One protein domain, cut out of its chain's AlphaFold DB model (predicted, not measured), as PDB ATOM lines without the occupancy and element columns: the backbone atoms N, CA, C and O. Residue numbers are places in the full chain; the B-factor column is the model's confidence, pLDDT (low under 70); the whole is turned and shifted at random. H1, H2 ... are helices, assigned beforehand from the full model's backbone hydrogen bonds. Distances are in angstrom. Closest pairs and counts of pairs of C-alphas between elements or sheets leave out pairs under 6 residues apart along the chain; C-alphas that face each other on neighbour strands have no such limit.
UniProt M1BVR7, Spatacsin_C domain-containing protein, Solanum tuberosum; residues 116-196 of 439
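What this domain is: This is residues 116 to 196 of the 439 residues of the protein "Spatacsin_C domain-containing protein" of Solanum tuberosum (UniProt M1BVR7). Three helices, H3, H4 and H5, make an up-and-down bundle with their lines nearly in one direction, and a helical hairpin of H1 and H2 covers one side of it, H1 packing on H3 and H2 crossing H4 at a steep angle. H5 packs on H3 and H4 away from that hairpin, while the turn between H3 and H4, with residues 158 to 164, of which 162 to 164 belong to H4, sticks out at one end of the long axis. The printed part has 81 residues, with five named helices in the order H1, H2, H3, H4, H5 and no named strand; the class is all helix. It is compact, with a radius of gyration of the C-alphas of 11.6 A, and the C-alphas span 35 by 28 by 19 A along their three main axes.

Where its parts are: The printed part begins at Asp 116, and H1 follows at once, residues 117 to 127, starting with C-alpha 117 at (5.314, 97.495, 28.387) and measuring 15.4 A from first to last C-alpha. H2, residues 134 to 142, is the shortest at 12.4 A. H3, residues 146 to 156, measures 15.4 A. H4, residues 162 to 180, is the longest helix, 26.7 A from C-alpha 162 at (5.704, 89.927, 5.912) to C-alpha 180 at (17.815, 84.807, 29.161). H5, residues 185 to 194, measures 14.3 A and ends with C-alpha 194 at (2.630, 81.534, 16.911).

How they stand to each other: H3, H4 and H5 form a bundle that is up and down, each helix running against the one before it in the chain. H4 and H5 are a helical hairpin: they touch at a shallow tilt of 3 degrees, opposite ways, and their closest C-alphas, those of Leu 177 and Phe 188, are 7.6 A apart. H4 touches H5 with residues 170 to 177 alone. H3 and H5 touch at a shallow tilt of 11 degrees, the same way, with the C-alphas of Leu 150 and Arg 194 closest at 7.4 A. H3 and H4 are near each other, with no pair of C-alphas within 8 A but 10 pairs within 10 A. H1 touches H3 at a steep tilt of 42 degrees, the same way; their closest C-alphas, those of Ala 121 and Leu 149, are 5.4 A apart. H2 touches H4 at a steep tilt of 57 degrees, the same way, with the C-alphas of Gly 138 and Leu 176 closest at 6.3 A, and H4 takes part with residues 172 to 180 alone. H1 and H2 are a helical hairpin: they touch at a shallow tilt of 31 degrees, opposite ways, with the C-alphas of Leu 120 and Ile 136 closest at 6.9 A. H2 and H3 are close but not clearly touching, with 2 pairs of C-alphas within 8 A, the closest being those of Leu 140 and Leu 146 at 6.6 A. H5 is apart from H1 and from H2, and H1 is apart from H4. In H1, H2, H3, H4 and H5 every O i to N i+4 pair is within hydrogen-bond range.

The domain as a whole: The two C-alphas farthest apart in the domain are those of Asn 160 and Asn 183, at 35.0 A, and the first and last printed C-alphas, those of Asp 116 and Asp 196, are 28.9 A apart. The printed part has no cut. The links from H2 to H3, from H3 to H4 and from H4 to H5 are tight, the link from H1 to H2 is short, and no link is long. The mean pLDDT of the printed part is 84.0, and residues 156 to 162 are under 70.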
ATOM      1  N   ASP A 116       4.925 100.633  31.409       89.31
ATOM      2  CA  ASP A 116       4.287 100.776  30.096       89.31
ATOM      3  C   ASP A 116       4.898  99.843  29.034       89.31
ATOM      4  O   ASP A 116       5.312 100.237  27.936       89.31
ATOM      5  N   PHE A 117       4.900  98.542  29.325       90.25
ATOM      6  CA  PHE A 117       5.314  97.495  28.387       90.25
ATOM      7  C   PHE A 117       4.540  97.476  27.054       90.25
ATOM      8  O   PHE A 117       5.164  97.195  26.024       90.25
ATOM      9  N   PRO A 118       3.232  97.824  26.989       89.12
ATOM     10  CA  PRO A 118       2.527  97.936  25.713       89.12
ATOM     11  C   PRO A 118       3.150  98.960  24.753       89.12
ATOM     12  O   PRO A 118       3.123  98.744  23.537       89.12
ATOM     13  N   CYS A 119       3.720 100.046  25.289       89.56
ATOM     14  CA  CYS A 119       4.406 101.089  24.527       89.56
ATOM     15  C   CYS A 119       5.756 100.585  24.003       89.56
ATOM     16  O   CYS A 119       6.057 100.760  22.822       89.56
ATOM     17  N   LEU A 120       6.529  99.880  24.836       91.19
ATOM     18  CA  LEU A 120       7.782  99.234  24.426       91.19
ATOM     19  C   LEU A 120       7.556  98.198  23.320       91.19
ATOM     20  O   LEU A 120       8.259  98.208  22.309       91.19
ATOM     21  N   ALA A 121       6.539  97.346  23.466       89.44
ATOM     22  CA  ALA A 121       6.193  96.365  22.445       89.44
ATOM     23  C   ALA A 121       5.776  97.041  21.132       89.44
ATOM     24  O   ALA A 121       6.252  96.645  20.072       89.44
ATOM     25  N   ARG A 122       4.949  98.096  21.195       89.75
ATOM     26  CA  ARG A 122       4.542  98.874  20.015       89.75
ATOM     27  C   ARG A 122       5.729  99.555  19.331       89.75
ATOM     28  O   ARG A 122       5.769  99.575  18.105       89.75
ATOM     29  N   LEU A 123       6.691 100.074  20.095       90.44
ATOM     30  CA  LEU A 123       7.906 100.686  19.558       90.44
ATOM     31  C   LEU A 123       8.738  99.667  18.775       90.44
ATOM     32  O   LEU A 123       9.119  99.935  17.639       90.44
ATOM     33  N   VAL A 124       8.975  98.483  19.346       90.00
ATOM     34  CA  VAL A 124       9.761  97.439  18.677       90.00
ATOM     35  C   VAL A 124       9.051  96.907  17.436       90.00
ATOM     36  O   VAL A 124       9.675  96.799  16.380       90.00
ATOM     37  N   THR A 125       7.754  96.601  17.535       87.06
ATOM     38  CA  THR A 125       6.996  96.066  16.395       87.06
ATOM     39  C   THR A 125       6.741  97.116  15.317       87.06
ATOM     40  O   THR A 125       6.648  96.758  14.152       87.06
ATOM     41  N   GLY A 126       6.652  98.400  15.677       84.94
ATOM     42  CA  GLY A 126       6.453  99.497  14.730       84.94
ATOM     43  C   GLY A 126       7.726  99.962  14.025       84.94
ATOM     44  O   GLY A 126       7.661 100.354  12.866       84.94
ATOM     45  N   VAL A 127       8.881  99.928  14.697       86.00
ATOM     46  CA  VAL A 127      10.170 100.283  14.077       86.00
ATOM     47  C   VAL A 127      10.700  99.135  13.212       86.00
ATOM     48  O   VAL A 127      11.330  99.388  12.192       86.00
ATOM     49  N   GLY A 128      10.488  97.874  13.600       81.69
ATOM     50  CA  GLY A 128      10.882  96.701  12.803       81.69
ATOM     51  C   GLY A 128      12.396  96.443  12.708       81.69
ATOM     52  O   GLY A 128      12.822  95.380  12.264       81.69
ATOM     53  N   ASN A 129      13.248  97.365  13.174       84.00
ATOM     54  CA  ASN A 129      14.693  97.157  13.287       84.00
ATOM     55  C   ASN A 129      15.043  96.374  14.566       84.00
ATOM     56  O   ASN A 129      15.555  96.920  15.546       84.00
ATOM     57  N   PHE A 130      14.758  95.069  14.551       85.56
ATOM     58  CA  PHE A 130      14.947  94.180  15.706       85.56
ATOM     59  C   PHE A 130      16.406  94.048  16.151       85.56
ATOM     60  O   PHE A 130      16.659  93.751  17.314       85.56
ATOM     61  N   HIS A 131      17.369  94.297  15.258       84.38
ATOM     62  CA  HIS A 131      18.783  94.276  15.620       84.38
ATOM     63  C   HIS A 131      19.158  95.479  16.493       84.38
ATOM     64  O   HIS A 131      19.746  95.302  17.558       84.38
ATOM     65  N   ALA A 132      18.767  96.691  16.085       83.50
ATOM     66  CA  ALA A 132      19.043  97.906  16.852       83.50
ATOM     67  C   ALA A 132      18.238  97.972  18.162       83.50
ATOM     68  O   ALA A 132      18.724  98.484  19.167       83.50
ATOM     69  N   LEU A 133      17.022  97.416  18.173       87.19
ATOM     70  CA  LEU A 133      16.133  97.410  19.341       87.19
ATOM     71  C   LEU A 133      16.198  96.114  20.165       87.19
ATOM     72  O   LEU A 133      15.318  95.853  20.987       87.19
ATOM     73  N   ASN A 134      17.251  95.312  19.986       87.75
ATOM     74  CA  ASN A 134      17.414  94.027  20.670       87.75
ATOM     75  C   ASN A 134      17.405  94.160  22.206       87.75
ATOM     76  O   ASN A 134      16.937  93.270  22.910       87.75
ATOM     77  N   PHE A 135      17.863  95.298  22.735       88.25
ATOM     78  CA  PHE A 135      17.836  95.578  24.172       88.25
ATOM     79  C   PHE A 135      16.405  95.713  24.724       88.25
ATOM     80  O   PHE A 135      16.121  95.208  25.807       88.25
ATOM     81  N   ILE A 136      15.478  96.322  23.970       89.12
ATOM     82  CA  ILE A 136      14.069  96.458  24.378       89.12
ATOM     83  C   ILE A 136      13.382  95.093  24.375       89.12
ATOM     84  O   ILE A 136      12.618  94.780  25.287       89.12
ATOM     85  N   LEU A 137      13.675  94.268  23.365       87.88
ATOM     86  CA  LEU A 137      13.202  92.885  23.321       87.88
ATOM     87  C   LEU A 137      13.668  92.096  24.550       87.88
ATOM     88  O   LEU A 137      12.865  91.383  25.144       87.88
ATOM     89  N   GLY A 138      14.936  92.255  24.947       88.06
ATOM     90  CA  GLY A 138      15.484  91.630  26.152       88.06
ATOM     91  C   GLY A 138      14.694  92.011  27.401       88.06
ATOM     92  O   GLY A 138      14.200  91.130  28.097       88.06
ATOM     93  N   ILE A 139      14.457  93.311  27.607       89.44
ATOM     94  CA  ILE A 139      13.663  93.821  28.735       89.44
ATOM     95  C   ILE A 139      12.246  93.231  28.734       89.44
ATOM     96  O   ILE A 139      11.749  92.813  29.778       89.44
ATOM     97  N   LEU A 140      11.573  93.173  27.581       88.69
ATOM     98  CA  LEU A 140      10.220  92.610  27.493       88.69
ATOM     99  C   LEU A 140      10.188  91.115  27.838       88.69
ATOM    100  O   LEU A 140       9.259  90.665  28.507       88.69
ATOM    101  N   ILE A 141      11.197  90.355  27.406       88.12
ATOM    102  CA  ILE A 141      11.315  88.921  27.696       88.12
ATOM    103  C   ILE A 141      11.614  88.689  29.182       88.12
ATOM    104  O   ILE A 141      10.952  87.865  29.807       88.12
ATOM    105  N   GLU A 142      12.548  89.441  29.769       88.06
ATOM    106  CA  GLU A 142      12.875  89.363  31.201       88.06
ATOM    107  C   GLU A 142      11.670  89.694  32.098       88.06
ATOM    108  O   GLU A 142      11.505  89.096  33.158       88.06
ATOM    109  N   ASN A 143      10.790  90.602  31.655       86.38
ATOM    110  CA  ASN A 143       9.576  90.994  32.380       86.38
ATOM    111  C   ASN A 143       8.337  90.131  32.047       86.38
ATOM    112  O   ASN A 143       7.215  90.493  32.412       86.38
ATOM    113  N   GLY A 144       8.503  89.011  31.333       84.25
ATOM    114  CA  GLY A 144       7.413  88.075  31.030       84.25
ATOM    115  C   GLY A 144       6.349  88.608  30.057       84.25
ATOM    116  O   GLY A 144       5.229  88.109  30.039       84.25
ATOM    117  N   GLN A 145       6.669  89.611  29.233       88.56
ATOM    118  CA  GLN A 145       5.733  90.264  28.298       88.56
ATOM    119  C   GLN A 145       5.755  89.648  26.888       88.56
ATOM    120  O   GLN A 145       5.437  90.311  25.898       88.56
ATOM    121  N   LEU A 146       6.147  88.375  26.776       87.25
ATOM    122  CA  LEU A 146       6.299  87.685  25.494       87.25
ATOM    123  C   LEU A 146       4.967  87.571  24.735       87.25
ATOM    124  O   LEU A 146       4.923  87.864  23.542       87.25
ATOM    125  N   ASP A 147       3.876  87.221  25.417       86.44
ATOM    126  CA  ASP A 147       2.553  87.084  24.790       86.44
ATOM    127  C   ASP A 147       2.059  88.396  24.187       86.44
ATOM    128  O   ASP A 147       1.610  88.441  23.038       86.44
ATOM    129  N   LEU A 148       2.214  89.487  24.940       87.06
ATOM    130  CA  LEU A 148       1.857  90.826  24.492       87.06
ATOM    131  C   LEU A 148       2.661  91.215  23.248       87.06
ATOM    132  O   LEU A 148       2.108  91.754  22.287       87.06
ATOM    133  N   LEU A 149       3.960  90.918  23.249       87.81
ATOM    134  CA  LEU A 149       4.853  91.178  22.128       87.81
ATOM    135  C   LEU A 149       4.436  90.386  20.875       87.81
ATOM    136  O   LEU A 149       4.319  90.965  19.793       87.81
ATOM    137  N   LEU A 150       4.138  89.091  21.016       85.81
ATOM    138  CA  LEU A 150       3.672  88.239  19.915       85.81
ATOM    139  C   LEU A 150       2.284  88.657  19.399       85.81
ATOM    140  O   LEU A 150       1.995  88.505  18.207       85.81
ATOM    141  N   GLN A 151       1.411  89.186  20.258       85.25
ATOM    142  CA  GLN A 151       0.105  89.719  19.864       85.25
ATOM    143  C   GLN A 151       0.248  91.040  19.096       85.25
ATOM    144  O   GLN A 151      -0.295  91.175  17.995       85.25
ATOM    145  N   LYS A 152       1.026  91.989  19.630       81.88
ATOM    146  CA  LYS A 152       1.298  93.291  18.997       81.88
ATOM    147  C   LYS A 152       1.981  93.128  17.642       81.88
ATOM    148  O   LYS A 152       1.652  93.866  16.721       81.88
ATOM    149  N   PHE A 153       2.888  92.160  17.503       82.00
ATOM    150  CA  PHE A 153       3.531  91.875  16.223       82.00
ATOM    151  C   PHE A 153       2.527  91.338  15.199       82.00
ATOM    152  O   PHE A 153       2.443  91.862  14.094       82.00
ATOM    153  N   SER A 154       1.683  90.373  15.584       78.62
ATOM    154  CA  SER A 154       0.660  89.830  14.676       78.62
ATOM    155  C   SER A 154      -0.353  90.871  14.187       78.62
ATOM    156  O   SER A 154      -0.876  90.738  13.088       78.62
ATOM    157  N   ALA A 155      -0.617  91.911  14.983       73.81
ATOM    158  CA  ALA A 155      -1.489  93.015  14.591       73.81
ATOM    159  C   ALA A 155      -0.801  94.041  13.673       73.81
ATOM    160  O   ALA A 155      -1.494  94.815  13.017       73.81
ATOM    161  N   ALA A 156       0.535  94.080  13.662       68.31
ATOM    162  CA  ALA A 156       1.327  95.057  12.918       68.31
ATOM    163  C   ALA A 156       1.751  94.568  11.525       68.31
ATOM    164  O   ALA A 156       2.026  95.392  10.659       68.31
ATOM    165  N   VAL A 157       1.826  93.252  11.305       66.56
ATOM    166  CA  VAL A 157       2.252  92.681  10.021       66.56
ATOM    167  C   VAL A 157       1.087  92.663   9.028       66.56
ATOM    168  O   VAL A 157       0.140  91.890   9.182       66.56
ATOM    169  N   ASP A 158       1.186  93.482   7.979       58.06
ATOM    170  CA  ASP A 158       0.311  93.421   6.807       58.06
ATOM    171  C   ASP A 158       0.772  92.318   5.834       58.06
ATOM    172  O   ASP A 158       1.963  92.060   5.660       58.06
ATOM    173  N   ALA A 159      -0.180  91.663   5.160       53.75
ATOM    174  CA  ALA A 159       0.025  90.414   4.411       53.75
ATOM    175  C   ALA A 159       1.019  90.465   3.223       53.75
ATOM    176  O   ALA A 159       1.309  89.417   2.649       53.75
ATOM    177  N   ASN A 160       1.532  91.640   2.837       49.44
ATOM    178  CA  ASN A 160       2.288  91.826   1.591       49.44
ATOM    179  C   ASN A 160       3.808  92.051   1.762       49.44
ATOM    180  O   ASN A 160       4.525  91.823   0.794       49.44
ATOM    181  N   ASP A 161       4.306  92.420   2.952       53.62
ATOM    182  CA  ASP A 161       5.748  92.660   3.237       53.62
ATOM    183  C   ASP A 161       6.328  91.693   4.303       53.62
ATOM    184  O   ASP A 161       7.436  91.859   4.813       53.62
ATOM    185  N   ALA A 162       5.567  90.652   4.651       61.19
ATOM    186  CA  ALA A 162       5.704  89.927   5.912       61.19
ATOM    187  C   ALA A 162       6.968  89.059   6.061       61.19
ATOM    188  O   ALA A 162       7.477  88.916   7.168       61.19
ATOM    189  N   ASP A 163       7.494  88.449   4.998       70.50
ATOM    190  CA  ASP A 163       8.375  87.285   5.176       70.50
ATOM    191  C   ASP A 163       9.737  87.601   5.818       70.50
ATOM    192  O   ASP A 163      10.171  86.877   6.717       70.50
ATOM    193  N   GLU A 164      10.420  88.671   5.403       76.38
ATOM    194  CA  GLU A 164      11.744  89.012   5.950       76.38
ATOM    195  C   GLU A 164      11.650  89.649   7.345       76.38
ATOM    196  O   GLU A 164      12.437  89.311   8.233       76.38
ATOM    197  N   GLU A 165      10.648  90.497   7.592       78.06
ATOM    198  CA  GLU A 165      10.437  91.111   8.911       78.06
ATOM    199  C   GLU A 165       9.965  90.072   9.944       78.06
ATOM    200  O   GLU A 165      10.481  90.038  11.065       78.06
ATOM    201  N   VAL A 166       9.080  89.141   9.557       83.12
ATOM    202  CA  VAL A 166       8.671  87.995  10.390       83.12
ATOM    203  C   VAL A 166       9.865  87.098  10.703       83.12
ATOM    204  O   VAL A 166      10.045  86.699  11.857       83.12
ATOM    205  N   ARG A 167      10.722  86.801   9.717       83.88
ATOM    206  CA  ARG A 167      11.949  86.019   9.947       83.88
ATOM    207  C   ARG A 167      12.904  86.732  10.899       83.88
ATOM    208  O   ARG A 167      13.396  86.089  11.827       83.88
ATOM    209  N   GLY A 168      13.148  88.026  10.694       84.56
ATOM    210  CA  GLY A 168      14.025  88.840  11.537       84.56
ATOM    211  C   GLY A 168      13.546  88.894  12.987       84.56
ATOM    212  O   GLY A 168      14.321  88.611  13.904       84.56
ATOM    213  N   PHE A 169      12.255  89.158  13.194       87.12
ATOM    214  CA  PHE A 169      11.634  89.172  14.517       87.12
ATOM    215  C   PHE A 169      11.722  87.808  15.205       87.12
ATOM    216  O   PHE A 169      12.198  87.704  16.336       87.12
ATOM    217  N   ARG A 170      11.335  86.741  14.495       89.44
ATOM    218  CA  ARG A 170      11.399  85.361  14.989       89.44
ATOM    219  C   ARG A 170      12.809  84.992  15.448       89.44
ATOM    220  O   ARG A 170      12.976  84.429  16.528       89.44
ATOM    221  N   MET A 171      13.827  85.318  14.652       87.69
ATOM    222  CA  MET A 171      15.220  85.028  14.995       87.69
ATOM    223  C   MET A 171      15.704  85.830  16.204       87.69
ATOM    224  O   MET A 171      16.393  85.265  17.056       87.69
ATOM    225  N   ALA A 172      15.333  87.109  16.312       88.31
ATOM    226  CA  ALA A 172      15.686  87.941  17.459       88.31
ATOM    227  C   ALA A 172      15.071  87.391  18.756       88.31
ATOM    228  O   ALA A 172      15.798  87.116  19.711       88.31
ATOM    229  N   VAL A 173      13.761  87.115  18.760       89.56
ATOM    230  CA  VAL A 173      13.049  86.565  19.927       89.56
ATOM    231  C   VAL A 173      13.638  85.220  20.356       89.56
ATOM    232  O   VAL A 173      13.952  85.038  21.529       89.56
ATOM    233  N   LEU A 174      13.864  84.288  19.421       89.69
ATOM    234  CA  LEU A 174      14.451  82.980  19.746       89.69
ATOM    235  C   LEU A 174      15.889  83.082  20.268       89.69
ATOM    236  O   LEU A 174      16.288  82.290  21.121       89.69
ATOM    237  N   THR A 175      16.679  84.028  19.758       90.56
ATOM    238  CA  THR A 175      18.056  84.249  20.227       90.56
ATOM    239  C   THR A 175      18.059  84.755  21.664       90.56
ATOM    240  O   THR A 175      18.811  84.244  22.489       90.56
ATOM    241  N   LEU A 176      17.180  85.705  21.979       88.56
ATOM    242  CA  LEU A 176      17.065  86.268  23.319       88.56
ATOM    243  C   LEU A 176      16.471  85.281  24.323       88.56
ATOM    244  O   LEU A 176      16.989  85.171  25.430       88.56
ATOM    245  N   LEU A 177      15.459  84.498  23.936       88.62
ATOM    246  CA  LEU A 177      14.928  83.435  24.794       88.62
ATOM    247  C   LEU A 177      16.011  82.426  25.177       88.62
ATOM    248  O   LEU A 177      16.114  82.050  26.337       88.62
ATOM    249  N   LYS A 178      16.882  82.046  24.236       88.88
ATOM    250  CA  LYS A 178      18.025  81.168  24.532       88.88
ATOM    251  C   LYS A 178      19.059  81.808  25.463       88.88
ATOM    252  O   LYS A 178      19.744  81.075  26.168       88.88
ATOM    253  N   GLN A 179      19.206  83.132  25.440       88.19
ATOM    254  CA  GLN A 179      20.163  83.851  26.286       88.19
ATOM    255  C   GLN A 179      19.643  84.039  27.712       88.19
ATOM    256  O   GLN A 179      20.380  83.773  28.658       88.19
ATOM    257  N   PHE A 180      18.391  84.471  27.860       84.19
ATOM    258  CA  PHE A 180      17.815  84.807  29.161       84.19
ATOM    259  C   PHE A 180      17.141  83.609  29.836       84.19
ATOM    260  O   PHE A 180      17.383  83.361  31.012       84.19
ATOM    261  N   ASN A 181      16.360  82.823  29.085       83.62
ATOM    262  CA  ASN A 181      15.495  81.766  29.619       83.62
ATOM    263  C   ASN A 181      15.646  80.435  28.842       83.62
ATOM    264  O   ASN A 181      14.669  79.924  28.291       83.62
ATOM    265  N   PRO A 182      16.844  79.813  28.794       84.38
ATOM    266  CA  PRO A 182      17.075  78.607  27.990       84.38
ATOM    267  C   PRO A 182      16.245  77.389  28.425       84.38
ATOM    268  O   PRO A 182      16.020  76.490  27.621       84.38
ATOM    269  N   ASN A 183      15.797  77.357  29.683       83.00
ATOM    270  CA  ASN A 183      15.043  76.240  30.257       83.00
ATOM    271  C   ASN A 183      13.522  76.461  30.246       83.00
ATOM    272  O   ASN A 183      12.782  75.573  30.665       83.00
ATOM    273  N   ASP A 184      13.044  77.624  29.798       86.25
ATOM    274  CA  ASP A 184      11.614  77.924  29.738       86.25
ATOM    275  C   ASP A 184      10.999  77.328  28.464       86.25
ATOM    276  O   ASP A 184      10.873  77.975  27.420       86.25
ATOM    277  N   LEU A 185      10.663  76.039  28.538       85.50
ATOM    278  CA  LEU A 185      10.088  75.295  27.416       85.50
ATOM    279  C   LEU A 185       8.713  75.836  27.004       85.50
ATOM    280  O   LEU A 185       8.361  75.745  25.829       85.50
ATOM    281  N   ASP A 186       7.953  76.410  27.937       87.81
ATOM    282  CA  ASP A 186       6.620  76.934  27.650       87.81
ATOM    283  C   ASP A 186       6.728  78.242  26.839       87.81
ATOM    284  O   ASP A 186       6.006  78.411  25.854       87.81
ATOM    285  N   ALA A 187       7.720  79.100  27.121       87.69
ATOM    286  CA  ALA A 187       8.035  80.258  26.275       87.69
ATOM    287  C   ALA A 187       8.427  79.867  24.839       87.69
ATOM    288  O   ALA A 187       7.951  80.477  23.875       87.69
ATOM    289  N   PHE A 188       9.243  78.820  24.665       88.81
ATOM    290  CA  PHE A 188       9.552  78.295  23.329       88.81
ATOM    291  C   PHE A 188       8.308  77.742  22.626       88.81
ATOM    292  O   PHE A 188       8.112  78.017  21.440       88.81
ATOM    293  N   ALA A 189       7.446  77.013  23.342       88.31
ATOM    294  CA  ALA A 189       6.207  76.472  22.788       88.31
ATOM    295  C   ALA A 189       5.272  77.582  22.278       88.31
ATOM    296  O   ALA A 189       4.727  77.462  21.176       88.31
ATOM    297  N   MET A 190       5.142  78.686  23.024       87.88
ATOM    298  CA  MET A 190       4.354  79.850  22.609       87.88
ATOM    299  C   MET A 190       4.887  80.449  21.305       87.88
ATOM    300  O   MET A 190       4.127  80.638  20.356       87.88
ATOM    301  N   VAL A 191       6.199  80.675  21.202       88.88
ATOM    302  CA  VAL A 191       6.817  81.200  19.973       88.88
ATOM    303  C   VAL A 191       6.618  80.243  18.799       88.88
ATOM    304  O   VAL A 191       6.184  80.667  17.727       88.88
ATOM    305  N   TYR A 192       6.888  78.950  18.985       90.75
ATOM    306  CA  TYR A 192       6.765  77.971  17.908       90.75
ATOM    307  C   TYR A 192       5.328  77.826  17.404       90.75
ATOM    308  O   TYR A 192       5.119  77.754  16.195       90.75
ATOM    309  N   SER A 193       4.340  77.847  18.302       86.44
ATOM    310  CA  SER A 193       2.924  77.826  17.927       86.44
ATOM    311  C   SER A 193       2.534  79.072  17.126       86.44
ATOM    312  O   SER A 193       1.882  78.964  16.089       86.44
ATOM    313  N   ARG A 194       2.982  80.257  17.556       86.31
ATOM    314  CA  ARG A 194       2.630  81.534  16.911       86.31
ATOM    315  C   ARG A 194       3.224  81.691  15.512       86.31
ATOM    316  O   ARG A 194       2.608  82.351  14.683       86.31
ATOM    317  N   PHE A 195       4.378  81.079  15.241       85.94
ATOM    318  CA  PHE A 195       5.039  81.108  13.929       85.94
ATOM    319  C   PHE A 195       4.864  79.821  13.103       85.94
ATOM    320  O   PHE A 195       5.583  79.649  12.120       85.94
ATOM    321  N   ASP A 196       3.959  78.918  13.496       86.50
ATOM    322  CA  ASP A 196       3.719  77.617  12.841       86.50
ATOM    323  C   ASP A 196       5.005  76.784  12.616       86.50
ATOM    324  O   ASP A 196       5.223  76.148  11.583       86.50
TER     325      ASP A 196